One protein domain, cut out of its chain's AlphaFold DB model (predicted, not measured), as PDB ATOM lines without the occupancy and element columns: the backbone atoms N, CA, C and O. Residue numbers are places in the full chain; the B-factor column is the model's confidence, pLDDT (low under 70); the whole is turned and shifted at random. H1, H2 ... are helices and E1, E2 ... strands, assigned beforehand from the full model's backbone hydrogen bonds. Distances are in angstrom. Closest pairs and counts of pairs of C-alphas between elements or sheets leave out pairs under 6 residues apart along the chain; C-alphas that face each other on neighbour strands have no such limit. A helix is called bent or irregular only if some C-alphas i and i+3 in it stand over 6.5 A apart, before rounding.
ATOM      1  N   TYR A 738       3.497  35.112  21.742       92.75
ATOM      2  CA  TYR A 738       2.745  34.089  21.016       92.75
ATOM      3  C   TYR A 738       2.169  33.025  21.954       92.75
ATOM      4  O   TYR A 738       2.741  32.729  23.008       92.75
ATOM      5  N   ASP A 739       1.092  32.387  21.501       93.69
ATOM      6  CA  ASP A 739       0.515  31.175  22.089       93.69
ATOM      7  C   ASP A 739       1.071  29.905  21.430       93.69
ATOM      8  O   ASP A 739       1.360  28.910  22.101       93.69
ATOM      9  N   LEU A 740       1.282  29.967  20.111       95.38
ATOM     10  CA  LEU A 740       1.864  28.907  19.293       95.38
ATOM     11  C   LEU A 740       2.912  29.500  18.351       95.38
ATOM     12  O   LEU A 740       2.647  30.485  17.671       95.38
ATOM     13  N   ALA A 741       4.089  28.892  18.253       96.38
ATOM     14  CA  ALA A 741       5.092  29.292  17.273       96.38
ATOM     15  C   ALA A 741       5.741  28.092  16.589       96.38
ATOM     16  O   ALA A 741       5.876  27.034  17.190       96.38
ATOM     17  N   LEU A 742       6.192  28.274  15.351       96.19
ATOM     18  CA  LEU A 742       6.971  27.305  14.585       96.19
ATOM     19  C   LEU A 742       8.281  27.964  14.150       96.19
ATOM     20  O   LEU A 742       8.264  29.026  13.537       96.19
ATOM     21  N   ALA A 743       9.409  27.317  14.416       96.69
ATOM     22  CA  ALA A 743      10.690  27.617  13.795       96.69
ATOM     23  C   ALA A 743      11.095  26.457  12.881       96.69
ATOM     24  O   ALA A 743      11.103  25.302  13.302       96.69
ATOM     25  N   LEU A 744      11.450  26.770  11.639       96.06
ATOM     26  CA  LEU A 744      11.952  25.818  10.659       96.06
ATOM     27  C   LEU A 744      13.309  26.304  10.133       96.06
ATOM     28  O   LEU A 744      13.399  27.342   9.477       96.06
ATOM     29  N   PHE A 745      14.357  25.544  10.429       95.12
ATOM     30  CA  PHE A 745      15.725  25.749   9.962       95.12
ATOM     31  C   PHE A 745      15.939  24.905   8.704       95.12
ATOM     32  O   PHE A 745      16.312  23.731   8.772       95.12
ATOM     33  N   VAL A 746      15.665  25.496   7.542       95.06
ATOM     34  CA  VAL A 746      15.638  24.776   6.259       95.06
ATOM     35  C   VAL A 746      17.020  24.228   5.905       95.06
ATOM     36  O   VAL A 746      17.145  23.102   5.432       95.06
ATOM     37  N   GLU A 747      18.076  24.964   6.239       93.44
ATOM     38  CA  GLU A 747      19.443  24.487   6.048       93.44
ATOM     39  C   GLU A 747      19.763  23.250   6.890       93.44
ATOM     40  O   GLU A 747      20.397  22.329   6.385       93.44
ATOM     41  N   ASN A 748      19.298  23.189   8.144       92.44
ATOM     42  CA  ASN A 748      19.487  22.008   8.989       92.44
ATOM     43  C   ASN A 748      18.768  20.796   8.388       92.44
ATOM     44  O   ASN A 748      19.321  19.698   8.410       92.44
ATOM     45  N   PHE A 749      17.573  20.994   7.818       93.31
ATOM     46  CA  PHE A 749      16.845  19.930   7.126       93.31
ATOM     47  C   PHE A 749      17.670  19.385   5.959       93.31
ATOM     48  O   PHE A 749      17.986  18.198   5.937       93.31
ATOM     49  N   PHE A 750      18.083  20.245   5.024       92.50
ATOM     50  CA  PHE A 750      18.808  19.792   3.838       92.50
ATOM     51  C   PHE A 750      20.218  19.289   4.169       92.50
ATOM     52  O   PHE A 750      20.596  18.243   3.655       92.50
ATOM     53  N   ASN A 751      20.981  19.918   5.071       89.50
ATOM     54  CA  ASN A 751      22.306  19.427   5.482       89.50
ATOM     55  C   ASN A 751      22.231  18.025   6.108       89.50
ATOM     56  O   ASN A 751      23.022  17.143   5.756       89.50
ATOM     57  N   ASN A 752      21.250  17.800   6.986       88.00
ATOM     58  CA  ASN A 752      21.107  16.543   7.721       88.00
ATOM     59  C   ASN A 752      20.296  15.474   6.963       88.00
ATOM     60  O   ASN A 752      20.305  14.303   7.347       88.00
ATOM     61  N   PHE A 753      19.701  15.816   5.820       87.75
ATOM     62  CA  PHE A 753      19.157  14.832   4.889       87.75
ATOM     63  C   PHE A 753      20.291  13.996   4.272       87.75
ATOM     64  O   PHE A 753      21.337  14.535   3.892       87.75
ATOM     65  N   GLN A 754      20.130  12.676   4.184       84.75
ATOM     66  CA  GLN A 754      21.125  11.812   3.542       84.75
ATOM     67  C   GLN A 754      21.061  11.956   2.020       84.75
ATOM     68  O   GLN A 754      20.011  11.746   1.425       84.75
ATOM     69  N   LYS A 755      22.195  12.296   1.403       87.81
ATOM     70  CA  LYS A 755      22.288  12.597  -0.028       87.81
ATOM     71  C   LYS A 755      23.211  11.619  -0.735       87.81
ATOM     72  O   LYS A 755      24.238  11.212  -0.189       87.81
ATOM     73  N   ASN A 756      22.872  11.277  -1.970       88.81
ATOM     74  CA  ASN A 756      23.815  10.679  -2.910       88.81
ATOM     75  C   ASN A 756      24.692  11.761  -3.581       88.81
ATOM     76  O   ASN A 756      24.485  12.959  -3.403       88.81
ATOM     77  N   SER A 757      25.678  11.352  -4.384       89.94
ATOM     78  CA  SER A 757      26.613  12.294  -5.021       89.94
ATOM     79  C   SER A 757      25.945  13.313  -5.959       89.94
ATOM     80  O   SER A 757      26.442  14.431  -6.077       89.94
ATOM     81  N   ASN A 758      24.832  12.957  -6.610       91.44
ATOM     82  CA  ASN A 758      24.094  13.861  -7.499       91.44
ATOM     83  C   ASN A 758      23.230  14.849  -6.695       91.44
ATOM     84  O   ASN A 758      23.153  16.028  -7.032       91.44
ATOM     85  N   GLU A 759      22.614  14.395  -5.605       91.69
ATOM     86  CA  GLU A 759      21.849  15.230  -4.670       91.69
ATOM     87  C   GLU A 759      22.748  16.212  -3.904       91.69
ATOM     88  O   GLU A 759      22.337  17.339  -3.633       91.69
ATOM     89  N   GLU A 760      23.998  15.838  -3.617       92.38
ATOM     90  CA  GLU A 760      24.996  16.756  -3.057       92.38
ATOM     91  C   GLU A 760      25.326  17.888  -4.047       92.38
ATOM     92  O   GLU A 760      25.400  19.056  -3.672       92.38
ATOM     93  N   GLN A 761      25.428  17.586  -5.347       90.81
ATOM     94  CA  GLN A 761      25.568  18.631  -6.371       90.81
ATOM     95  C   GLN A 761      24.312  19.507  -6.476       90.81
ATOM     96  O   GLN A 761      24.417  20.717  -6.693       90.81
ATOM     97  N   LEU A 762      23.119  18.925  -6.316       91.88
ATOM     98  CA  LEU A 762      21.867  19.684  -6.275       91.88
ATOM     99  C   LEU A 762      21.841  20.649  -5.079       91.88
ATOM    100  O   LEU A 762      21.498  21.821  -5.254       91.88
ATOM    101  N   TRP A 763      22.254  20.184  -3.894       93.50
ATOM    102  CA  TRP A 763      22.399  21.008  -2.693       93.50
ATOM    103  C   TRP A 763      23.294  22.216  -2.947       93.50
ATOM    104  O   TRP A 763      22.847  23.347  -2.778       93.50
ATOM    105  N   GLU A 764      24.518  22.008  -3.430       92.44
ATOM    106  CA  GLU A 764      25.469  23.100  -3.667       92.44
ATOM    107  C   GLU A 764      24.949  24.127  -4.690       92.44
ATOM    108  O   GLU A 764      25.160  25.333  -4.546       92.44
ATOM    109  N   ASN A 765      24.174  23.687  -5.688       92.06
ATOM    110  CA  ASN A 765      23.565  24.589  -6.669       92.06
ATOM    111  C   ASN A 765      22.471  25.498  -6.082       92.06
ATOM    112  O   ASN A 765      22.298  26.633  -6.559       92.06
ATOM    113  N   PHE A 766      21.737  25.023  -5.071       94.69
ATOM    114  CA  PHE A 766      20.595  25.722  -4.470       94.69
ATOM    115  C   PHE A 766      20.802  26.160  -3.020       94.69
ATOM    116  O   PHE A 766      19.916  26.824  -2.480       94.69
ATOM    117  N   ARG A 767      21.969  25.896  -2.420       94.88
ATOM    118  CA  ARG A 767      22.295  26.206  -1.021       94.88
ATOM    119  C   ARG A 767      21.873  27.622  -0.642       94.88
ATOM    120  O   ARG A 767      21.145  27.790   0.326       94.88
ATOM    121  N   ASN A 768      22.212  28.628  -1.446       93.25
ATOM    122  CA  ASN A 768      21.877  30.029  -1.152       93.25
ATOM    123  C   ASN A 768      20.359  30.300  -1.059       93.25
ATOM    124  O   ASN A 768      19.944  31.213  -0.355       93.25
ATOM    125  N   PHE A 769      19.535  29.535  -1.779       94.00
ATOM    126  CA  PHE A 769      18.073  29.670  -1.784       94.00
ATOM    127  C   PHE A 769      17.396  28.828  -0.697       94.00
ATOM    128  O   PHE A 769      16.321  29.200  -0.233       94.00
ATOM    129  N   LEU A 770      18.025  27.718  -0.300       94.69
ATOM    130  CA  LEU A 770      17.547  26.786   0.725       94.69
ATOM    131  C   LEU A 770      18.155  27.049   2.114       94.69
ATOM    132  O   LEU A 770      17.770  26.414   3.091       94.69
ATOM    133  N   SER A 771      19.083  27.999   2.225       95.12
ATOM    134  CA  SER A 771      19.655  28.443   3.497       95.12
ATOM    135  C   SER A 771      18.816  29.573   4.081       95.12
ATOM    136  O   SER A 771      19.154  30.753   3.947       95.12
ATOM    137  N   LEU A 772      17.681  29.209   4.680       94.69
ATOM    138  CA  LEU A 772      16.764  30.149   5.317       94.69
ATOM    139  C   LEU A 772      16.224  29.609   6.638       94.69
ATOM    140  O   LEU A 772      16.024  28.404   6.808       94.69
ATOM    141  N   ASP A 773      15.902  30.541   7.525       95.50
ATOM    142  CA  ASP A 773      15.175  30.264   8.750       95.50
ATOM    143  C   ASP A 773      13.776  30.883   8.658       95.50
ATOM    144  O   ASP A 773      13.630  32.096   8.472       95.50
ATOM    145  N   LEU A 774      12.750  30.052   8.822       95.81
ATOM    146  CA  LEU A 774      11.354  30.469   8.896       95.81
ATOM    147  C   LEU A 774      10.902  30.471  10.355       95.81
ATOM    148  O   LEU A 774      11.070  29.483  11.062       95.81
ATOM    149  N   VAL A 775      10.297  31.569  10.795       97.19
ATOM    150  CA  VAL A 775       9.652  31.682  12.106       97.19
ATOM    151  C   VAL A 775       8.216  32.145  11.913       97.19
ATOM    152  O   VAL A 775       7.992  33.197  11.322       97.19
ATOM    153  N   LEU A 776       7.263  31.378  12.429       96.56
ATOM    154  CA  LEU A 776       5.850  31.724  12.523       96.56
ATOM    155  C   LEU A 776       5.490  31.883  14.000       96.56
ATOM    156  O   LEU A 776       5.847  31.024  14.805       96.56
ATOM    157  N   LYS A 777       4.782  32.948  14.356       97.38
ATOM    158  CA  LYS A 777       4.273  33.212  15.704       97.38
ATOM    159  C   LYS A 777       2.795  33.544  15.610       97.38
ATOM    160  O   LYS A 777       2.432  34.470  14.898       97.38
ATOM    161  N   ALA A 778       1.964  32.781  16.303       96.31
ATOM    162  CA  ALA A 778       0.529  32.974  16.358       96.31
ATOM    163  C   ALA A 778       0.096  33.315  17.787       96.31
ATOM    164  O   ALA A 778       0.479  32.636  18.743       96.31
ATOM    165  N   GLU A 779      -0.717  34.354  17.923       95.00
ATOM    166  CA  GLU A 779      -1.288  34.814  19.188       95.00
ATOM    167  C   GLU A 779      -2.809  34.899  19.049       95.00
ATOM    168  O   GLU A 779      -3.338  35.388  18.042       95.00
ATOM    169  N   SER A 780      -3.518  34.413  20.063       91.12
ATOM    170  CA  SER A 780      -4.952  34.623  20.179       91.12
ATOM    171  C   SER A 780      -5.255  36.041  20.661       91.12
ATOM    172  O   SER A 780      -4.681  36.536  21.628       91.12
ATOM    173  N   THR A 781      -6.181  36.715  19.986       87.81
ATOM    174  CA  THR A 781      -6.638  38.057  20.362       87.81
ATOM    175  C   THR A 781      -8.093  37.999  20.828       87.81
ATOM    176  O   THR A 781      -8.760  36.972  20.715       87.81
ATOM    177  N   GLN A 782      -8.613  39.097  21.387       80.75
ATOM    178  CA  GLN A 782     -10.020  39.151  21.814       80.75
ATOM    179  C   GLN A 782     -11.001  38.989  20.647       80.75
ATOM    180  O   GLN A 782     -12.094  38.468  20.851       80.75
ATOM    181  N   ASP A 783     -10.591  39.406  19.447       83.38
ATOM    182  CA  ASP A 783     -11.437  39.465  18.254       83.38
ATOM    183  C   ASP A 783     -11.043  38.416  17.192       83.38
ATOM    184  O   ASP A 783     -11.563  38.454  16.077       83.38
ATOM    185  N   GLY A 784     -10.108  37.501  17.493       90.75
ATOM    186  CA  GLY A 784      -9.649  36.474  16.557       90.75
ATOM    187  C   GLY A 784      -8.215  36.000  16.801       90.75
ATOM    188  O   GLY A 784      -7.867  35.595  17.910       90.75
ATOM    189  N   VAL A 785      -7.388  35.993  15.752       95.06
ATOM    190  CA  VAL A 785      -5.995  35.516  15.788       95.06
ATOM    191  C   VAL A 785      -5.085  36.361  14.908       95.06
ATOM    192  O   VAL A 785      -5.463  36.764  13.808       95.06
ATOM    193  N   ASN A 786      -3.863  36.577  15.383       95.69
ATOM    194  CA  ASN A 786      -2.792  37.182  14.603       95.69
ATOM    195  C   ASN A 786      -1.688  36.148  14.353       95.69
ATOM    196  O   ASN A 786      -1.310  35.414  15.265       95.69
ATOM    197  N   LEU A 787      -1.164  36.108  13.131       96.62
ATOM    198  CA  LEU A 787      -0.023  35.295  12.725       96.62
ATOM    199  C   LEU A 787       1.053  36.188  12.117       96.62
ATOM    200  O   LEU A 787       0.879  36.709  11.018       96.62
ATOM    201  N   ASP A 788       2.210  36.250  12.761       96.75
ATOM    202  CA  ASP A 788       3.399  36.906  12.240       96.75
ATOM    203  C   ASP A 788       4.409  35.876  11.727       96.75
ATOM    204  O   ASP A 788       4.863  34.986  12.447       96.75
ATOM    205  N   ALA A 789       4.794  36.019  10.464       96.62
ATOM    206  CA  ALA A 789       5.750  35.169   9.777       96.62
ATOM    207  C   ALA A 789       6.998  35.951   9.375       96.62
ATOM    208  O   ALA A 789       6.920  37.059   8.836       96.62
ATOM    209  N   ARG A 790       8.169  35.345   9.564       96.56
ATOM    210  CA  ARG A 790       9.461  35.905   9.173       96.56
ATOM    211  C   ARG A 790      10.326  34.856   8.490       96.56
ATOM    212  O   ARG A 790      10.591  33.803   9.053       96.56
ATOM    213  N   TYR A 791      10.805  35.211   7.307       96.88
ATOM    214  CA  TYR A 791      11.785  34.481   6.518       96.88
ATOM    215  C   TYR A 791      13.113  35.231   6.587       96.88
ATOM    216  O   TYR A 791      13.179  36.409   6.223       96.88
ATOM    217  N   ASP A 792      14.157  34.558   7.056       95.56
ATOM    218  CA  ASP A 792      15.512  35.098   7.161       95.56
ATOM    219  C   ASP A 792      16.457  34.233   6.323       95.56
ATOM    220  O   ASP A 792      16.865  33.152   6.745       95.56
ATOM    221  N   TYR A 793      16.739  34.675   5.100       95.12
ATOM    222  CA  TYR A 793      17.676  34.010   4.200       95.12
ATOM    223  C   TYR A 793      19.104  34.395   4.588       95.12
ATOM    224  O   TYR A 793      19.394  35.572   4.812       95.12
ATOM    225  N   LYS A 794      20.022  33.422   4.625       93.44
ATOM    226  CA  LYS A 794      21.439  33.697   4.918       93.44
ATOM    227  C   LYS A 794      22.104  34.564   3.849       93.44
ATOM    228  O   LYS A 794      22.994  35.346   4.159       93.44
ATOM    229  N   GLU A 795      21.644  34.436   2.607       92.69
ATOM    230  CA  GLU A 795      22.158  35.157   1.444       92.69
ATOM    231  C   GLU A 795      21.122  36.141   0.887       92.69
ATOM    232  O   GLU A 795      19.910  35.965   1.044       92.69
ATOM    233  N   SER A 796      21.595  37.162   0.170       92.44
ATOM    234  CA  SER A 796      20.749  38.162  -0.500       92.44
ATOM    235  C   SER A 796      20.069  37.588  -1.753       92.44
ATOM    236  O   SER A 796      20.435  37.885  -2.893       92.44
ATOM    237  N   VAL A 797      19.094  36.701  -1.552       91.44
ATOM    238  CA  VAL A 797      18.350  36.039  -2.633       91.44
ATOM    239  C   VAL A 797      16.953  36.615  -2.841       91.44
ATOM    240  O   VAL A 797      16.397  36.468  -3.922       91.44
ATOM    241  N   LEU A 798      16.369  37.307  -1.879       89.75
ATOM    242  CA  LEU A 798      15.003  37.806  -1.956       89.75
ATOM    243  C   LEU A 798      14.919  39.092  -2.803       89.75
ATOM    244  O   LEU A 798      14.885  40.197  -2.275       89.75
ATOM    245  N   ASN A 799      14.882  38.975  -4.129       87.81
ATOM    246  CA  ASN A 799      14.700  40.102  -5.056       87.81
ATOM    247  C   ASN A 799      13.524  39.865  -6.021       87.81
ATOM    248  O   ASN A 799      12.894  38.805  -5.988       87.81
ATOM    249  N   SER A 800      13.203  40.849  -6.872       84.81
ATOM    250  CA  SER A 800      12.075  40.762  -7.822       84.81
ATOM    251  C   SER A 800      12.149  39.555  -8.756       84.81
ATOM    252  O   SER A 800      11.122  39.070  -9.219       84.81
ATOM    253  N   ASP A 801      13.358  39.049  -8.991       88.38
ATOM    254  CA  ASP A 801      13.635  37.995  -9.961       88.38
ATOM    255  C   ASP A 801      13.859  36.634  -9.276       88.38
ATOM    256  O   ASP A 801      14.362  35.706  -9.912       88.38
ATOM    257  N   TYR A 802      13.525  36.487  -7.984       91.56
ATOM    258  CA  TYR A 802      13.709  35.243  -7.218       91.56
ATOM    259  C   TYR A 802      13.147  34.029  -7.968       91.56
ATOM    260  O   TYR A 802      13.912  33.133  -8.329       91.56
ATOM    261  N   GLY A 803      11.847  34.046  -8.287       89.44
ATOM    262  CA  GLY A 803      11.179  32.924  -8.949       89.44
ATOM    263  C   GLY A 803      11.760  32.605 -10.329       89.44
ATOM    264  O   GLY A 803      11.959  31.439 -10.660       89.44
ATOM    265  N   LEU A 804      12.126  33.630 -11.111       91.81
ATOM    266  CA  LEU A 804      12.758  33.451 -12.424       91.81
ATOM    267  C   LEU A 804      14.149  32.816 -12.309       91.81
ATOM    268  O   LEU A 804      14.488  31.934 -13.096       91.81
ATOM    269  N   ARG A 805      14.960  33.231 -11.327       93.94
ATOM    270  CA  ARG A 805      16.298  32.658 -11.103       93.94
ATOM    271  C   ARG A 805      16.226  31.219 -10.612       93.94
ATOM    272  O   ARG A 805      17.024  30.400 -11.066       93.94
ATOM    273  N   VAL A 806      15.288  30.917  -9.715       94.12
ATOM    274  CA  VAL A 806      15.039  29.553  -9.235       94.12
ATOM    275  C   VAL A 806      14.594  28.661 -10.393       94.12
ATOM    276  O   VAL A 806      15.219  27.630 -10.625       94.12
ATOM    277  N   ALA A 807      13.595  29.085 -11.174       92.75
ATOM    278  CA  ALA A 807      13.120  28.341 -12.341       92.75
ATOM    279  C   ALA A 807      14.239  28.106 -13.367       92.75
ATOM    280  O   ALA A 807      14.489  26.968 -13.751       92.75
ATOM    281  N   ALA A 808      14.999  29.149 -13.723       92.81
ATOM    282  CA  ALA A 808      16.101  29.029 -14.675       92.81
ATOM    283  C   ALA A 808      17.223  28.102 -14.177       92.81
ATOM    284  O   ALA A 808      17.866  27.428 -14.980       92.81
ATOM    285  N   LYS A 809      17.494  28.066 -12.864       93.94
ATOM    286  CA  LYS A 809      18.443  27.105 -12.285       93.94
ATOM    287  C   LYS A 809      17.899  25.678 -12.323       93.94
ATOM    288  O   LYS A 809      18.664  24.776 -12.643       93.94
ATOM    289  N   LEU A 810      16.616  25.475 -12.024       93.69
ATOM    290  CA  LEU A 810      15.987  24.152 -12.076       93.69
ATOM    291  C   LEU A 810      15.989  23.597 -13.503       93.69
ATOM    292  O   LEU A 810      16.354  22.444 -13.698       93.69
ATOM    293  N   ASP A 811      15.699  24.427 -14.505       93.06
ATOM    294  CA  ASP A 811      15.753  24.011 -15.912       93.06
ATOM    295  C   ASP A 811      17.169  23.598 -16.335       93.06
ATOM    296  O   ASP A 811      17.344  22.562 -16.971       93.06
ATOM    297  N   ARG A 812      18.208  24.313 -15.878       93.00
ATOM    298  CA  ARG A 812      19.608  23.903 -16.110       93.00
ATOM    299  C   ARG A 812      19.956  22.561 -15.471       93.00
ATOM    300  O   ARG A 812      20.773  21.838 -16.027       93.00
ATOM    301  N   VAL A 813      19.387  22.244 -14.307       92.50
ATOM    302  CA  VAL A 813      19.576  20.930 -13.671       92.50
ATOM    303  C   VAL A 813      18.841  19.844 -14.452       92.50
ATOM    304  O   VAL A 813      19.384  18.763 -14.647       92.50
ATOM    305  N   ARG A 814      17.638  20.123 -14.964       92.06
ATOM    306  CA  ARG A 814      16.888  19.177 -15.811       92.06
ATOM    307  C   ARG A 814      17.612  18.866 -17.124       92.06
ATOM    308  O   ARG A 814      17.460  17.771 -17.651       92.06
ATOM    309  N   GLU A 815      18.403  19.808 -17.628       92.19
ATOM    310  CA  GLU A 815      19.229  19.655 -18.832       92.19
ATOM    311  C   GLU A 815      20.635  19.078 -18.560       92.19
ATOM    312  O   GLU A 815      21.380  18.837 -19.512       92.19
ATOM    313  N   SER A 816      21.028  18.866 -17.297       89.38
ATOM    314  CA  SER A 816      22.370  18.395 -16.928       89.38
ATOM    315  C   SER A 816      22.470  16.869 -16.799       89.38
ATOM    316  O   SER A 816      21.472  16.148 -16.718       89.38
ATOM    317  N   ASP A 817      23.711  16.378 -16.689       84.56
ATOM    318  CA  ASP A 817      24.035  14.957 -16.490       84.56
ATOM    319  C   ASP A 817      23.550  14.383 -15.138       84.56
ATOM    320  O   ASP A 817      23.634  13.177 -14.921       84.56
ATOM    321  N   PHE A 818      23.055  15.223 -14.218       86.12
ATOM    322  CA  PHE A 818      22.563  14.813 -12.895       86.12
ATOM    323  C   PHE A 818      21.079  15.154 -12.671       86.12
ATOM    324  O   PHE A 818      20.629  15.246 -11.526       86.12
ATOM    325  N   SER A 819      20.301  15.307 -13.748       88.38
ATOM    326  CA  SER A 819      18.851  15.573 -13.702       88.38
ATOM    327  C   SER A 819      18.057  14.571 -12.850       88.38
ATOM    328  O   SER A 819      17.103  14.966 -12.179       88.38
ATOM    329  N   ASP A 820      18.509  13.314 -12.771       88.06
ATOM    330  CA  ASP A 820      17.927  12.275 -11.911       88.06
ATOM    331  C   ASP A 820      17.875  12.674 -10.422       88.06
ATOM    332  O   ASP A 820      17.019  12.183  -9.687       88.06
ATOM    333  N   SER A 821      18.724  13.610  -9.968       88.25
ATOM    334  CA  SER A 821      18.691  14.146  -8.593       88.25
ATOM    335  C   SER A 821      17.375  14.836  -8.222       88.25
ATOM    336  O   SER A 821      17.047  14.912  -7.040       88.25
ATOM    337  N   LEU A 822      16.604  15.314  -9.206       88.56
ATOM    338  CA  LEU A 822      15.285  15.916  -8.983       88.56
ATOM    339  C   LEU A 822      14.173  14.870  -8.813       88.56
ATOM    340  O   LEU A 822      13.104  15.206  -8.320       88.56
ATOM    341  N   SER A 823      14.411  13.618  -9.219       85.62
ATOM    342  CA  SER A 823      13.403  12.547  -9.190       85.62
ATOM    343  C   SER A 823      13.313  11.799  -7.855       85.62
ATOM    344  O   SER A 823      12.372  11.040  -7.638       85.62
ATOM    345  N   GLY A 824      14.300  11.982  -6.973       85.50
ATOM    346  CA  GLY A 824      14.311  11.401  -5.632       85.50
ATOM    347  C   GLY A 824      13.565  12.260  -4.608       85.50
ATOM    348  O   GLY A 824      13.296  13.437  -4.840       85.50
ATOM    349  N   VAL A 825      13.317  11.691  -3.423       87.06
ATOM    350  CA  VAL A 825      12.650  12.375  -2.293       87.06
ATOM    351  C   VAL A 825      13.339  13.700  -1.944       87.06
ATOM    352  O   VAL A 825      12.680  14.707  -1.693       87.06
ATOM    353  N   TYR A 826      14.676  13.722  -1.967       89.88
ATOM    354  CA  TYR A 826      15.453  14.937  -1.729       89.88
ATOM    355  C   TYR A 826      15.149  16.034  -2.760       89.88
ATOM    356  O   TYR A 826      14.930  17.191  -2.397       89.88
ATOM    357  N   GLY A 827      15.112  15.659  -4.041       90.38
ATOM    358  CA  GLY A 827      14.789  16.543  -5.156       90.38
ATOM    359  C   GLY A 827      13.375  17.112  -5.070       90.38
ATOM    360  O   GLY A 827      13.199  18.319  -5.230       90.38
ATOM    361  N   GLU A 828      12.390  16.281  -4.722       89.75
ATOM    362  CA  GLU A 828      11.001  16.715  -4.517       89.75
ATOM    363  C   GLU A 828      10.890  17.756  -3.395       89.75
ATOM    364  O   GLU A 828      10.277  18.811  -3.584       89.75
ATOM    365  N   PHE A 829      11.530  17.517  -2.241       91.69
ATOM    366  CA  PHE A 829      11.580  18.516  -1.171       91.69
ATOM    367  C   PHE A 829      12.288  19.791  -1.627       91.69
ATOM    368  O   PHE A 829      11.788  20.885  -1.362       91.69
ATOM    369  N   ALA A 830      13.415  19.683  -2.335       92.81
ATOM    370  CA  ALA A 830      14.113  20.850  -2.860       92.81
ATOM    371  C   ALA A 830      13.196  21.683  -3.773       92.81
ATOM    372  O   ALA A 830      13.085  22.892  -3.572       92.81
ATOM    373  N   GLU A 831      12.475  21.063  -4.714       91.44
ATOM    374  CA  GLU A 831      11.525  21.772  -5.579       91.44
ATOM    375  C   GLU A 831      10.381  22.421  -4.784       91.44
ATOM    376  O   GLU A 831      10.054  23.587  -5.026       91.44
ATOM    377  N   ILE A 832       9.805  21.721  -3.798       91.94
ATOM    378  CA  ILE A 832       8.740  22.267  -2.940       91.94
ATOM    379  C   ILE A 832       9.229  23.509  -2.189       91.94
ATOM    380  O   ILE A 832       8.564  24.548  -2.220       91.94
ATOM    381  N   PHE A 833      10.393  23.431  -1.540       93.56
ATOM    382  CA  PHE A 833      10.931  24.551  -0.768       93.56
ATOM    383  C   PHE A 833      11.303  25.747  -1.650       93.56
ATOM    384  O   PHE A 833      11.087  26.891  -1.256       93.56
ATOM    385  N   LEU A 834      11.813  25.484  -2.854       93.38
ATOM    386  CA  LEU A 834      12.235  26.512  -3.802       93.38
ATOM    387  C   LEU A 834      11.075  27.210  -4.519       93.38
ATOM    388  O   LEU A 834      11.210  28.380  -4.869       93.38
ATOM    389  N   GLN A 835       9.979  26.496  -4.800       89.62
ATOM    390  CA  GLN A 835       8.909  26.997  -5.672       89.62
ATOM    391  C   GLN A 835       7.565  27.219  -4.982       89.62
ATOM    392  O   GLN A 835       6.718  27.916  -5.537       89.62
ATOM    393  N   ARG A 836       7.313  26.573  -3.839       89.88
ATOM    394  CA  ARG A 836       6.009  26.626  -3.155       89.88
ATOM    395  C   ARG A 836       6.098  27.188  -1.749       89.88
ATOM    396  O   ARG A 836       5.165  27.852  -1.312       89.88
ATOM    397  N   PHE A 837       7.200  26.920  -1.057       91.56
ATOM    398  CA  PHE A 837       7.384  27.315   0.337       91.56
ATOM    399  C   PHE A 837       8.203  28.603   0.514       91.56
ATOM    400  O   PHE A 837       8.425  29.045   1.643       91.56
ATOM    401  N   ASP A 838       8.645  29.224  -0.582       92.44
ATOM    402  CA  ASP A 838       9.364  30.492  -0.536       92.44
ATOM    403  C   ASP A 838       8.455  31.658  -0.109       92.44
ATOM    404  O   ASP A 838       7.234  31.637  -0.291       92.44
ATOM    405  N   PHE A 839       9.066  32.716   0.431       94.19
ATOM    406  CA  PHE A 839       8.344  33.881   0.945       94.19
ATOM    407  C   PHE A 839       7.383  34.516  -0.075       94.19
ATOM    408  O   PHE A 839       6.274  34.913   0.298       94.19
ATOM    409  N   GLN A 840       7.786  34.655  -1.344       91.06
ATOM    410  CA  GLN A 840       6.969  35.334  -2.355       91.06
ATOM    411  C   GLN A 840       5.749  34.491  -2.719       91.06
ATOM    412  O   GLN A 840       4.644  35.033  -2.826       91.06
ATOM    413  N   THR A 841       5.933  33.178  -2.856       91.12
ATOM    414  CA  THR A 841       4.838  32.256  -3.162       91.12
ATOM    415  C   THR A 841       3.880  32.114  -1.986       91.12
ATOM    416  O   THR A 841       2.682  32.317  -2.173       91.12
ATOM    417  N   VAL A 842       4.381  31.870  -0.771       93.12
ATOM    418  CA  VAL A 842       3.545  31.704   0.434       93.12
ATOM    419  C   VAL A 842       2.736  32.966   0.726       93.12
ATOM    420  O   VAL A 842       1.511  32.895   0.829       93.12
ATOM    421  N   SER A 843       3.384  34.136   0.791       93.38
ATOM    422  CA  SER A 843       2.664  35.396   1.042       93.38
ATOM    423  C   SER A 843       1.640  35.695  -0.057       93.38
ATOM    424  O   SER A 843       0.522  36.106   0.240       93.38
ATOM    425  N   GLY A 844       1.981  35.420  -1.319       91.88
ATOM    426  CA  GLY A 844       1.076  35.615  -2.448       91.88
ATOM    427  C   GLY A 844      -0.092  34.624  -2.503       91.88
ATOM    428  O   GLY A 844      -1.122  34.965  -3.086       91.88
ATOM    429  N   ILE A 845       0.049  33.410  -1.957       91.69
ATOM    430  CA  ILE A 845      -1.060  32.456  -1.790       91.69
ATOM    431  C   ILE A 845      -1.998  32.965  -0.696       91.69
ATOM    432  O   ILE A 845      -3.197  33.064  -0.940       91.69
ATOM    433  N   LEU A 846      -1.458  33.354   0.462       93.00
ATOM    434  CA  LEU A 846      -2.254  33.835   1.593       93.00
ATOM    435  C   LEU A 846      -3.019  35.128   1.266       93.00
ATOM    436  O   LEU A 846      -4.186  35.239   1.622       93.00
ATOM    437  N   GLU A 847      -2.422  36.063   0.517       92.25
ATOM    438  CA  GLU A 847      -3.107  37.274   0.021       92.25
ATOM    439  C   GLU A 847      -4.309  36.966  -0.893       92.25
ATOM    440  O   GLU A 847      -5.187  37.810  -1.067       92.25
ATOM    441  N   ARG A 848      -4.340  35.779  -1.512       90.69
ATOM    442  CA  ARG A 848      -5.389  35.353  -2.450       90.69
ATOM    443  C   ARG A 848      -6.468  34.480  -1.811       90.69
ATOM    444  O   ARG A 848      -7.428  34.144  -2.507       90.69
ATOM    445  N   VAL A 849      -6.324  34.110  -0.540       89.81
ATOM    446  CA  VAL A 849      -7.332  33.324   0.179       89.81
ATOM    447  C   VAL A 849      -8.621  34.141   0.294       89.81
ATOM    448  O   VAL A 849      -8.630  35.251   0.818       89.81
ATOM    449  N   ASP A 850      -9.718  33.576  -0.207       87.06
ATOM    450  CA  ASP A 850     -11.054  34.165  -0.151       87.06
ATOM    451  C   ASP A 850     -11.910  33.351   0.828       87.06
ATOM    452  O   ASP A 850     -12.408  32.270   0.494       87.06
ATOM    453  N   LEU A 851     -12.071  33.861   2.053       88.06
ATOM    454  CA  LEU A 851     -12.833  33.180   3.107       88.06
ATOM    455  C   LEU A 851     -14.289  32.909   2.698       88.06
ATOM    456  O   LEU A 851     -14.852  31.903   3.109       88.06
ATOM    457  N   SER A 852     -14.881  33.732   1.821       82.62
ATOM    458  CA  SER A 852     -16.271  33.545   1.373       82.62
ATOM    459  C   SER A 852     -16.484  32.294   0.512       82.62
ATOM    460  O   SER A 852     -17.610  31.818   0.370       82.62
ATOM    461  N   LYS A 853     -15.403  31.764  -0.070       83.00
ATOM    462  CA  LYS A 853     -15.401  30.543  -0.889       83.00
ATOM    463  C   LYS A 853     -14.786  29.350  -0.166       83.00
ATOM    464  O   LYS A 853     -14.913  28.222  -0.633       83.00
ATOM    465  N   SER A 854     -14.149  29.595   0.975       83.69
ATOM    466  CA  SER A 854     -13.435  28.579   1.734       83.69
ATOM    467  C   SER A 854     -14.412  27.795   2.614       83.69
ATOM    468  O   SER A 854     -15.071  28.353   3.483       83.69
ATOM    469  N   THR A 855     -14.509  26.484   2.398       82.56
ATOM    470  CA  THR A 855     -15.385  25.592   3.180       82.56
ATOM    471  C   THR A 855     -14.722  25.161   4.490       82.56
ATOM    472  O   THR A 855     -13.566  24.732   4.465       82.56
ATOM    473  N   GLY A 856     -15.444  25.217   5.615       84.88
ATOM    474  CA  GLY A 856     -14.935  24.824   6.940       84.88
ATOM    475  C   GLY A 856     -14.236  25.940   7.728       84.88
ATOM    476  O   GLY A 856     -13.642  25.658   8.767       84.88
ATOM    477  N   PHE A 857     -14.291  27.185   7.243       91.31
ATOM    478  CA  PHE A 857     -13.726  28.373   7.902       91.31
ATOM    479  C   PHE A 857     -14.788  29.455   8.152       91.31
ATOM    480  O   PHE A 857     -14.475  30.640   8.211       91.31
ATOM    481  N   GLU A 858     -16.053  29.058   8.311       89.69
ATOM    482  CA  GLU A 858     -17.199  29.966   8.478       89.69
ATOM    483  C   GLU A 858     -17.129  30.795   9.773       89.69
ATOM    484  O   GLU A 858     -17.828  31.797   9.908       89.69
ATOM    485  N   ALA A 859     -16.287  30.384  10.724       89.38
ATOM    486  CA  ALA A 859     -16.008  31.125  11.951       89.38
ATOM    487  C   ALA A 859     -15.056  32.322  11.751       89.38
ATOM    488  O   ALA A 859     -14.862  33.106  12.683       89.38
ATOM    489  N   PHE A 860     -14.428  32.459  10.578       93.56
ATOM    490  CA  PHE A 860     -13.579  33.599  10.230       93.56
ATOM    491  C   PHE A 860     -14.371  34.640   9.439       93.56
ATOM    492  O   PHE A 860     -14.795  34.400   8.309       93.56
ATOM    493  N   ASP A 861     -14.541  35.821  10.030       90.00
ATOM    494  CA  ASP A 861     -15.354  36.902   9.465       90.00
ATOM    495  C   ASP A 861     -14.573  37.722   8.429       90.00
ATOM    496  O   ASP A 861     -15.121  38.182   7.424       90.00
ATOM    497  N   ALA A 862     -13.283  37.943   8.685       91.19
ATOM    498  CA  ALA A 862     -12.397  38.707   7.816       91.19
ATOM    499  C   ALA A 862     -10.947  38.264   8.009       91.19
ATOM    500  O   ALA A 862     -10.536  37.967   9.123       91.19
ATOM    501  N   MET A 863     -10.164  38.285   6.933       93.38
ATOM    502  CA  MET A 863      -8.726  38.015   6.948       93.38
ATOM    503  C   MET A 863      -8.016  39.142   6.211       93.38
ATOM    504  O   MET A 863      -8.383  39.499   5.090       93.38
ATOM    505  N   THR A 864      -7.000  39.712   6.847       92.69
ATOM    506  CA  THR A 864      -6.150  40.741   6.259       92.69
ATOM    507  C   THR A 864      -4.709  40.271   6.276       92.69
ATOM    508  O   THR A 864      -4.189  39.856   7.306       92.69
ATOM    509  N   VAL A 865      -4.067  40.316   5.111       94.69
ATOM    510  CA  VAL A 865      -2.668  39.922   4.949       94.69
ATOM    511  C   VAL A 865      -1.863  41.165   4.623       94.69
ATOM    512  O   VAL A 865      -2.189  41.912   3.700       94.69
ATOM    513  N   SER A 866      -0.798  41.386   5.378       93.00
ATOM    514  CA  SER A 866       0.189  42.416   5.089       93.00
ATOM    515  C   SER A 866       1.544  41.761   4.892       93.00
ATOM    516  O   SER A 866       1.938  40.885   5.653       93.00
ATOM    517  N   ARG A 867       2.285  42.173   3.866       94.31
ATOM    518  CA  ARG A 867       3.651  41.698   3.639       94.31
ATOM    519  C   ARG A 867       4.629  42.854   3.608       94.31
ATOM    520  O   ARG A 867       4.327  43.955   3.148       94.31
ATOM    521  N   ARG A 868       5.835  42.586   4.081       93.06
ATOM    522  CA  ARG A 868       6.945  43.524   4.106       93.06
ATOM    523  C   ARG A 868       8.232  42.776   3.820       93.06
ATOM    524  O   ARG A 868       8.560  41.801   4.484       93.06
ATOM    525  N   GLN A 869       8.995  43.300   2.878       91.69
ATOM    526  CA  GLN A 869      10.352  42.861   2.607       91.69
ATOM    527  C   GLN A 869      11.335  43.918   3.124       91.69
ATOM    528  O   GLN A 869      11.130  45.116   2.919       91.69
ATOM    529  N   ARG A 870      12.397  43.485   3.809       87.75
ATOM    530  CA  ARG A 870      13.474  44.347   4.307       87.75
ATOM    531  C   ARG A 870      14.794  43.920   3.668       87.75
ATOM    532  O   ARG A 870      15.362  42.895   4.027       87.75
ATOM    533  N   GLY A 871      15.299  44.741   2.752       89.25
ATOM    534  CA  GLY A 871      16.495  44.401   1.978       89.25
ATOM    535  C   GLY A 871      16.257  43.200   1.060       89.25
ATOM    536  O   GLY A 871      15.131  42.969   0.620       89.25
ATOM    537  N   GLU A 872      17.321  42.451   0.779       91.44
ATOM    538  CA  GLU A 872      17.298  41.287  -0.122       91.44
ATOM    539  C   GLU A 872      17.433  39.945   0.613       91.44
ATOM    540  O   GLU A 872      17.560  38.908  -0.026       91.44
ATOM    541  N   SER A 873      17.408  39.931   1.946       92.81
ATOM    542  CA  SER A 873      17.554  38.705   2.746       92.81
ATOM    543  C   SER A 873      16.391  38.446   3.702       92.81
ATOM    544  O   SER A 873      16.237  37.327   4.179       92.81
ATOM    545  N   GLN A 874      15.535  39.440   3.973       95.50
ATOM    546  CA  GLN A 874      14.452  39.301   4.948       95.50
ATOM    547  C   GLN A 874      13.079  39.583   4.347       95.50
ATOM    548  O   GLN A 874      12.807  40.675   3.841       95.50
ATOM    549  N   GLY A 875      12.190  38.599   4.473       95.44
ATOM    550  CA  GLY A 875      10.767  38.700   4.167       95.44
ATOM    551  C   GLY A 875       9.945  38.528   5.438       95.44
ATOM    552  O   GLY A 875      10.304  37.765   6.329       95.44
ATOM    553  N   SER A 876       8.841  39.248   5.554       96.62
ATOM    554  CA  SER A 876       7.889  39.082   6.650       96.62
ATOM    555  C   SER A 876       6.472  39.286   6.147       96.62
ATOM    556  O   SER A 876       6.245  40.114   5.261       96.62
ATOM    557  N   PHE A 877       5.525  38.536   6.688       96.12
ATOM    558  CA  PHE A 877       4.109  38.793   6.481       96.12
ATOM    559  C   PHE A 877       3.362  38.635   7.799       96.12
ATOM    560  O   PHE A 877       3.816  37.922   8.684       96.12
ATOM    561  N   SER A 878       2.243  39.328   7.921       96.62
ATOM    562  CA  SER A 878       1.355  39.282   9.069       96.62
ATOM    563  C   SER A 878      -0.057  39.016   8.567       96.62
ATOM    564  O   SER A 878      -0.472  39.608   7.561       96.62
ATOM    565  N   VAL A 879      -0.757  38.093   9.214       96.00
ATOM    566  CA  VAL A 879      -2.137  37.719   8.913       96.00
ATOM    567  C   VAL A 879      -2.976  37.979  10.154       96.00
ATOM    568  O   VAL A 879      -2.845  37.271  11.148       96.00
ATOM    569  N   ASP A 880      -3.866  38.959  10.066       95.06
ATOM    570  CA  ASP A 880      -4.858  39.257  11.099       95.06
ATOM    571  C   ASP A 880      -6.210  38.711  10.631       95.06
ATOM    572  O   ASP A 880      -6.717  39.102   9.568       95.06
ATOM    573  N   ILE A 881      -6.748  37.754  11.388       94.62
ATOM    574  CA  ILE A 881      -8.029  37.104  11.119       94.62
ATOM    575  C   ILE A 881      -8.993  37.422  12.252       94.62
ATOM    576  O   ILE A 881      -8.760  37.043  13.400       94.62
ATOM    577  N   LYS A 882     -10.124  38.038  11.909       93.81
ATOM    578  CA  LYS A 882     -11.248  38.218  12.825       93.81
ATOM    579  C   LYS A 882     -12.066  36.943  12.909       93.81
ATOM    580  O   LYS A 882     -12.412  36.367  11.875       93.81
ATOM    581  N   SER A 883     -12.403  36.529  14.122       92.56
ATOM    582  CA  SER A 883     -13.189  35.325  14.363       92.56
ATOM    583  C   SER A 883     -14.283  35.549  15.396       92.56
ATOM    584  O   SER A 883     -14.128  36.325  16.336       92.56
ATOM    585  N   ASN A 884     -15.380  34.816  15.225       90.25
ATOM    586  CA  ASN A 884     -16.489  34.758  16.171       90.25
ATOM    587  C   ASN A 884     -16.354  33.622  17.213       90.25
ATOM    588  O   ASN A 884     -17.242  33.458  18.053       90.25
ATOM    589  N   GLU A 885     -15.257  32.859  17.179       88.00
ATOM    590  CA  GLU A 885     -14.936  31.782  18.125       88.00
ATOM    591  C   GLU A 885     -13.911  32.219  19.187       88.00
ATOM    592  O   GLU A 885     -13.269  33.267  19.096       88.00
ATOM    593  N   THR A 886     -13.742  31.394  20.225       82.75
ATOM    594  CA  THR A 886     -12.734  31.617  21.274       82.75
ATOM    595  C   THR A 886     -11.307  31.528  20.725       82.75
ATOM    596  O   THR A 886     -11.046  30.806  19.766       82.75
ATOM    597  N   GLY A 887     -10.362  32.238  21.351       81.12
ATOM    598  CA  GLY A 887      -8.981  32.361  20.867       81.12
ATOM    599  C   GLY A 887      -8.260  31.035  20.571       81.12
ATOM    600  O   GLY A 887      -7.590  30.908  19.552       81.12
ATOM    601  N   ASP A 888      -8.458  30.015  21.406       83.00
ATOM    602  CA  ASP A 888      -7.915  28.660  21.235       83.00
ATOM    603  C   ASP A 888      -8.495  27.918  20.017       83.00
ATOM    604  O   ASP A 888      -7.757  27.312  19.236       83.00
ATOM    605  N   LYS A 889      -9.810  27.993  19.804       87.50
ATOM    606  CA  LYS A 889     -10.463  27.437  18.608       87.50
ATOM    607  C   LYS A 889     -10.072  28.190  17.343       87.50
ATOM    608  O   LYS A 889      -9.819  27.559  16.319       87.50
ATOM    609  N   SER A 890      -9.976  29.512  17.421       91.88
ATOM    610  CA  SER A 890      -9.520  30.355  16.319       91.88
ATOM    611  C   SER A 890      -8.083  30.004  15.914       91.88
ATOM    612  O   SER A 890      -7.792  29.906  14.723       91.88
ATOM    613  N   LEU A 891      -7.203  29.697  16.877       92.81
ATOM    614  CA  LEU A 891      -5.850  29.195  16.601       92.81
ATOM    615  C   LEU A 891      -5.860  27.805  15.946       92.81
ATOM    616  O   LEU A 891      -5.107  27.578  15.000       92.81
ATOM    617  N   ARG A 892      -6.723  26.877  16.388       91.44
ATOM    618  CA  ARG A 892      -6.886  25.568  15.718       91.44
ATOM    619  C   ARG A 892      -7.301  25.732  14.253       91.44
ATOM    620  O   ARG A 892      -6.714  25.099  13.379       91.44
ATOM    621  N   LEU A 893      -8.280  26.597  13.989       92.25
ATOM    622  CA  LEU A 893      -8.753  26.887  12.634       92.25
ATOM    623  C   LEU A 893      -7.681  27.579  11.784       92.25
ATOM    624  O   LEU A 893      -7.584  27.309  10.589       92.25
ATOM    625  N   LEU A 894      -6.844  28.430  12.384       94.31
ATOM    626  CA  LEU A 894      -5.704  29.042  11.700       94.31
ATOM    627  C   LEU A 894      -4.712  27.975  11.226       94.31
ATOM    628  O   LEU A 894      -4.249  28.042  10.089       94.31
ATOM    629  N   VAL A 895      -4.405  26.977  12.062       93.62
ATOM    630  CA  VAL A 895      -3.536  25.857  11.664       93.62
ATOM    631  C   VAL A 895      -4.150  25.093  10.488       93.62
ATOM    632  O   VAL A 895      -3.461  24.868   9.494       93.62
ATOM    633  N   ASP A 896      -5.447  24.772  10.544       91.94
ATOM    634  CA  ASP A 896      -6.154  24.108   9.439       91.94
ATOM    635  C   ASP A 896      -6.115  24.937   8.145       91.94
ATOM    636  O   ASP A 896      -5.905  24.393   7.055       91.94
ATOM    637  N   LEU A 897      -6.272  26.259   8.259       92.12
ATOM    638  CA  LEU A 897      -6.210  27.185   7.132       92.12
ATOM    639  C   LEU A 897      -4.824  27.170   6.490       92.12
ATOM    640  O   LEU A 897      -4.722  27.041   5.271       92.12
ATOM    641  N   LEU A 898      -3.762  27.265   7.295       92.44
ATOM    642  CA  LEU A 898      -2.384  27.240   6.801       92.44
ATOM    643  C   LEU A 898      -2.044  25.904   6.142       92.44
ATOM    644  O   LEU A 898      -1.498  25.897   5.039       92.44
ATOM    645  N   VAL A 899      -2.398  24.781   6.776       89.88
ATOM    646  CA  VAL A 899      -2.154  23.440   6.226       89.88
ATOM    647  C   VAL A 899      -2.869  23.271   4.891       89.88
ATOM    648  O   VAL A 899      -2.277  22.751   3.948       89.88
ATOM    649  N   ARG A 900      -4.116  23.740   4.774       88.50
ATOM    650  CA  ARG A 900      -4.888  23.626   3.532       88.50
ATOM    651  C   ARG A 900      -4.402  24.584   2.446       88.50
ATOM    652  O   ARG A 900      -4.263  24.161   1.302       88.50
ATOM    653  N   ALA A 901      -4.132  25.842   2.787       88.19
ATOM    654  CA  ALA A 901      -3.700  26.857   1.829       88.19
ATOM    655  C   ALA A 901      -2.291  26.584   1.286       88.19
ATOM    656  O   ALA A 901      -2.025  26.834   0.111       88.19
ATOM    657  N   LEU A 902      -1.394  26.061   2.128       89.31
ATOM    658  CA  LEU A 902       0.014  25.839   1.790       89.31
ATOM    659  C   LEU A 902       0.331  24.382   1.445       89.31
ATOM    660  O   LEU A 902       1.504  24.034   1.323       89.31
ATOM    661  N   ASN A 903      -0.684  23.530   1.263       84.69
ATOM    662  CA  ASN A 903      -0.480  22.125   0.933       84.69
ATOM    663  C   ASN A 903       0.263  21.986  -0.417       84.69
ATOM    664  O   ASN A 903      -0.291  22.311  -1.475       84.69
ATOM    665  N   PRO A 904       1.504  21.464  -0.431       72.50
ATOM    666  CA  PRO A 904       2.271  21.339  -1.664       72.50
ATOM    667  C   PRO A 904       1.791  20.175  -2.545       72.50
ATOM    668  O   PRO A 904       2.173  20.108  -3.711       72.50
ATOM    669  N   LEU A 905       0.941  19.278  -2.039       69.62
ATOM    670  CA  LEU A 905       0.462  18.092  -2.756       69.62
ATOM    671  C   LEU A 905      -0.845  18.341  -3.519       69.62
ATOM    672  O   LEU A 905      -1.169  17.610  -4.458       69.62
ATOM    673  N   THR A 906      -1.591  19.393  -3.180       61.62
ATOM    674  CA  THR A 906      -2.800  19.762  -3.922       61.62
ATOM    675  C   THR A 906      -2.424  20.456  -5.228       61.62
ATOM    676  O   THR A 906      -1.931  21.585  -5.258       61.62
ATOM    677  N   THR A 907      -2.639  19.767  -6.345       41.81
ATOM    678  CA  THR A 907      -2.495  20.321  -7.694       41.81
ATOM    679  C   THR A 907      -3.733  21.148  -8.040       41.81
ATOM    680  O   THR A 907      -4.696  20.661  -8.616       41.81
ATOM    681  N   GLY A 908      -3.694  22.433  -7.684       40.22
ATOM    682  CA  GLY A 908      -4.687  23.426  -8.091       40.22
ATOM    683  C   GLY A 908      -5.569  23.909  -6.945       40.22
ATOM    684  O   GLY A 908      -6.575  23.290  -6.621       40.22
ATOM    685  N   LEU A 909      -5.246  25.087  -6.409       37.09
ATOM    686  CA  LEU A 909      -6.230  25.942  -5.747       37.09
ATOM    687  C   LEU A 909      -7.236  26.399  -6.816       37.09
ATOM    688  O   LEU A 909      -7.035  27.404  -7.501       37.09
ATOM    689  N   LYS A 910      -8.270  25.585  -7.027       32.06
ATOM    690  CA  LYS A 910      -9.474  25.949  -7.780       32.06
ATOM    691  C   LYS A 910     -10.735  25.970  -6.917       32.06
ATOM    692  O   LYS A 910     -11.795  26.237  -7.474       32.06
ATOM    693  N   GLU A 911     -10.624  25.759  -5.607       31.86
ATOM    694  CA  GLU A 911     -11.739  25.873  -4.658       31.86
ATOM    695  C   GLU A 911     -11.318  26.630  -3.406       31.86
ATOM    696  O   GLU A 911     -10.324  26.204  -2.771       31.86
TER     697      GLU A 911
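This is residues 738 to 911 of the 911 residues of an uncharacterized protein of Opitutae bacterium (UniProt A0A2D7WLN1). A long, twisted sheet of five strands has H6 and H7 over one face, the other face being bare, and a cluster of five helices, H1 to H5, at one end of its strands. In that cluster H2, H3 and H5 run side by side, their centres making a triangle. The printed part has 174 residues, with seven named helices and five named strands in the order E1 H1 H2 E2 E3 H3 H4 H5 H6 E4 E5 H7; the class is mixed, and the antiparallel sheet runs E1 E2 E3 E5 E4. It is compact, with a radius of gyration of the C-alphas of 17.5 A, yet elongated, spanning 55 by 32 by 30 A.

Inner strands E2, residues 772 to 781, and E3, residues 784 to 793, form a hairpin, with N 775 and O 790 2.8 A apart. Edge strand E1, residues 740 to 745, neighbours E2, with N 742 to O 776 at 2.8 A. E5, residues 874 to 883, neighbours E3, with N 787 to O 879 at 2.8 A, and forms a hairpin with edge strand E4, residues 860 to 870, with N 866 to O 878 at 2.8 A. These N and O pairs are within hydrogen-bond range. H6, residues 839 to 846, is on the sheet at a height of 8.6 A, over E5 and along the strands, at 9 degrees on the local plane. H7, residues 887 to 901, is on the same face, giving two layers, helices on one face of a sheet; the C-alphas of Ser 780 and Gly 887, the closest of E2 and H7, are 4.7 A apart. H1, residues 746 to 752, only grazes the sheet with residues 746 to 748. It forms a helical hairpin with H2, residues 757 to 770, closest C-alphas Glu 747 and Leu 770, 6.1 A. H2, H3, residues 802 to 814, and H5, residues 825 to 835, form an up and down bundle, each running against the one before it. H2 touches H5 at a shallow tilt of 22 degrees, closest C-alphas Phe 769 and Leu 834, 6.9 A; H3 and H5 only just touch, with 3 pairs of C-alphas within 8 A, the closest Val 806 and Leu 834, 6.8 A. H4, residues 819 to 822, touches H2, closest C-alphas Glu 759 and Ser 821, 5.2 A. Every O i to N i+4 pair is within hydrogen-bond range in H1, H3, H5, H6 and H7, and 8 of 10 in H2; H4 is too short for one.

E1 begins at C-alpha 740, (1.864, 28.907, 19.293). E3 measures 30.1 A, E4 29.7 A, E5 29.5 A and E2 28.9 A. H7, 20.5 A long, ends at C-alpha 901, (-3.700, 26.857, 1.829). H2 is irregular: C-alphas 765 and 768 are 7.9 A apart.

The two C-alphas farthest apart, of Gln 782 and Asp 817, are 56.7 A apart. The printed part has no cut, and the link from H6 to E4, residues 847 to 859, is long. Mean pLDDT of the printed part is 89.5; residues 905 to 911 are under 70.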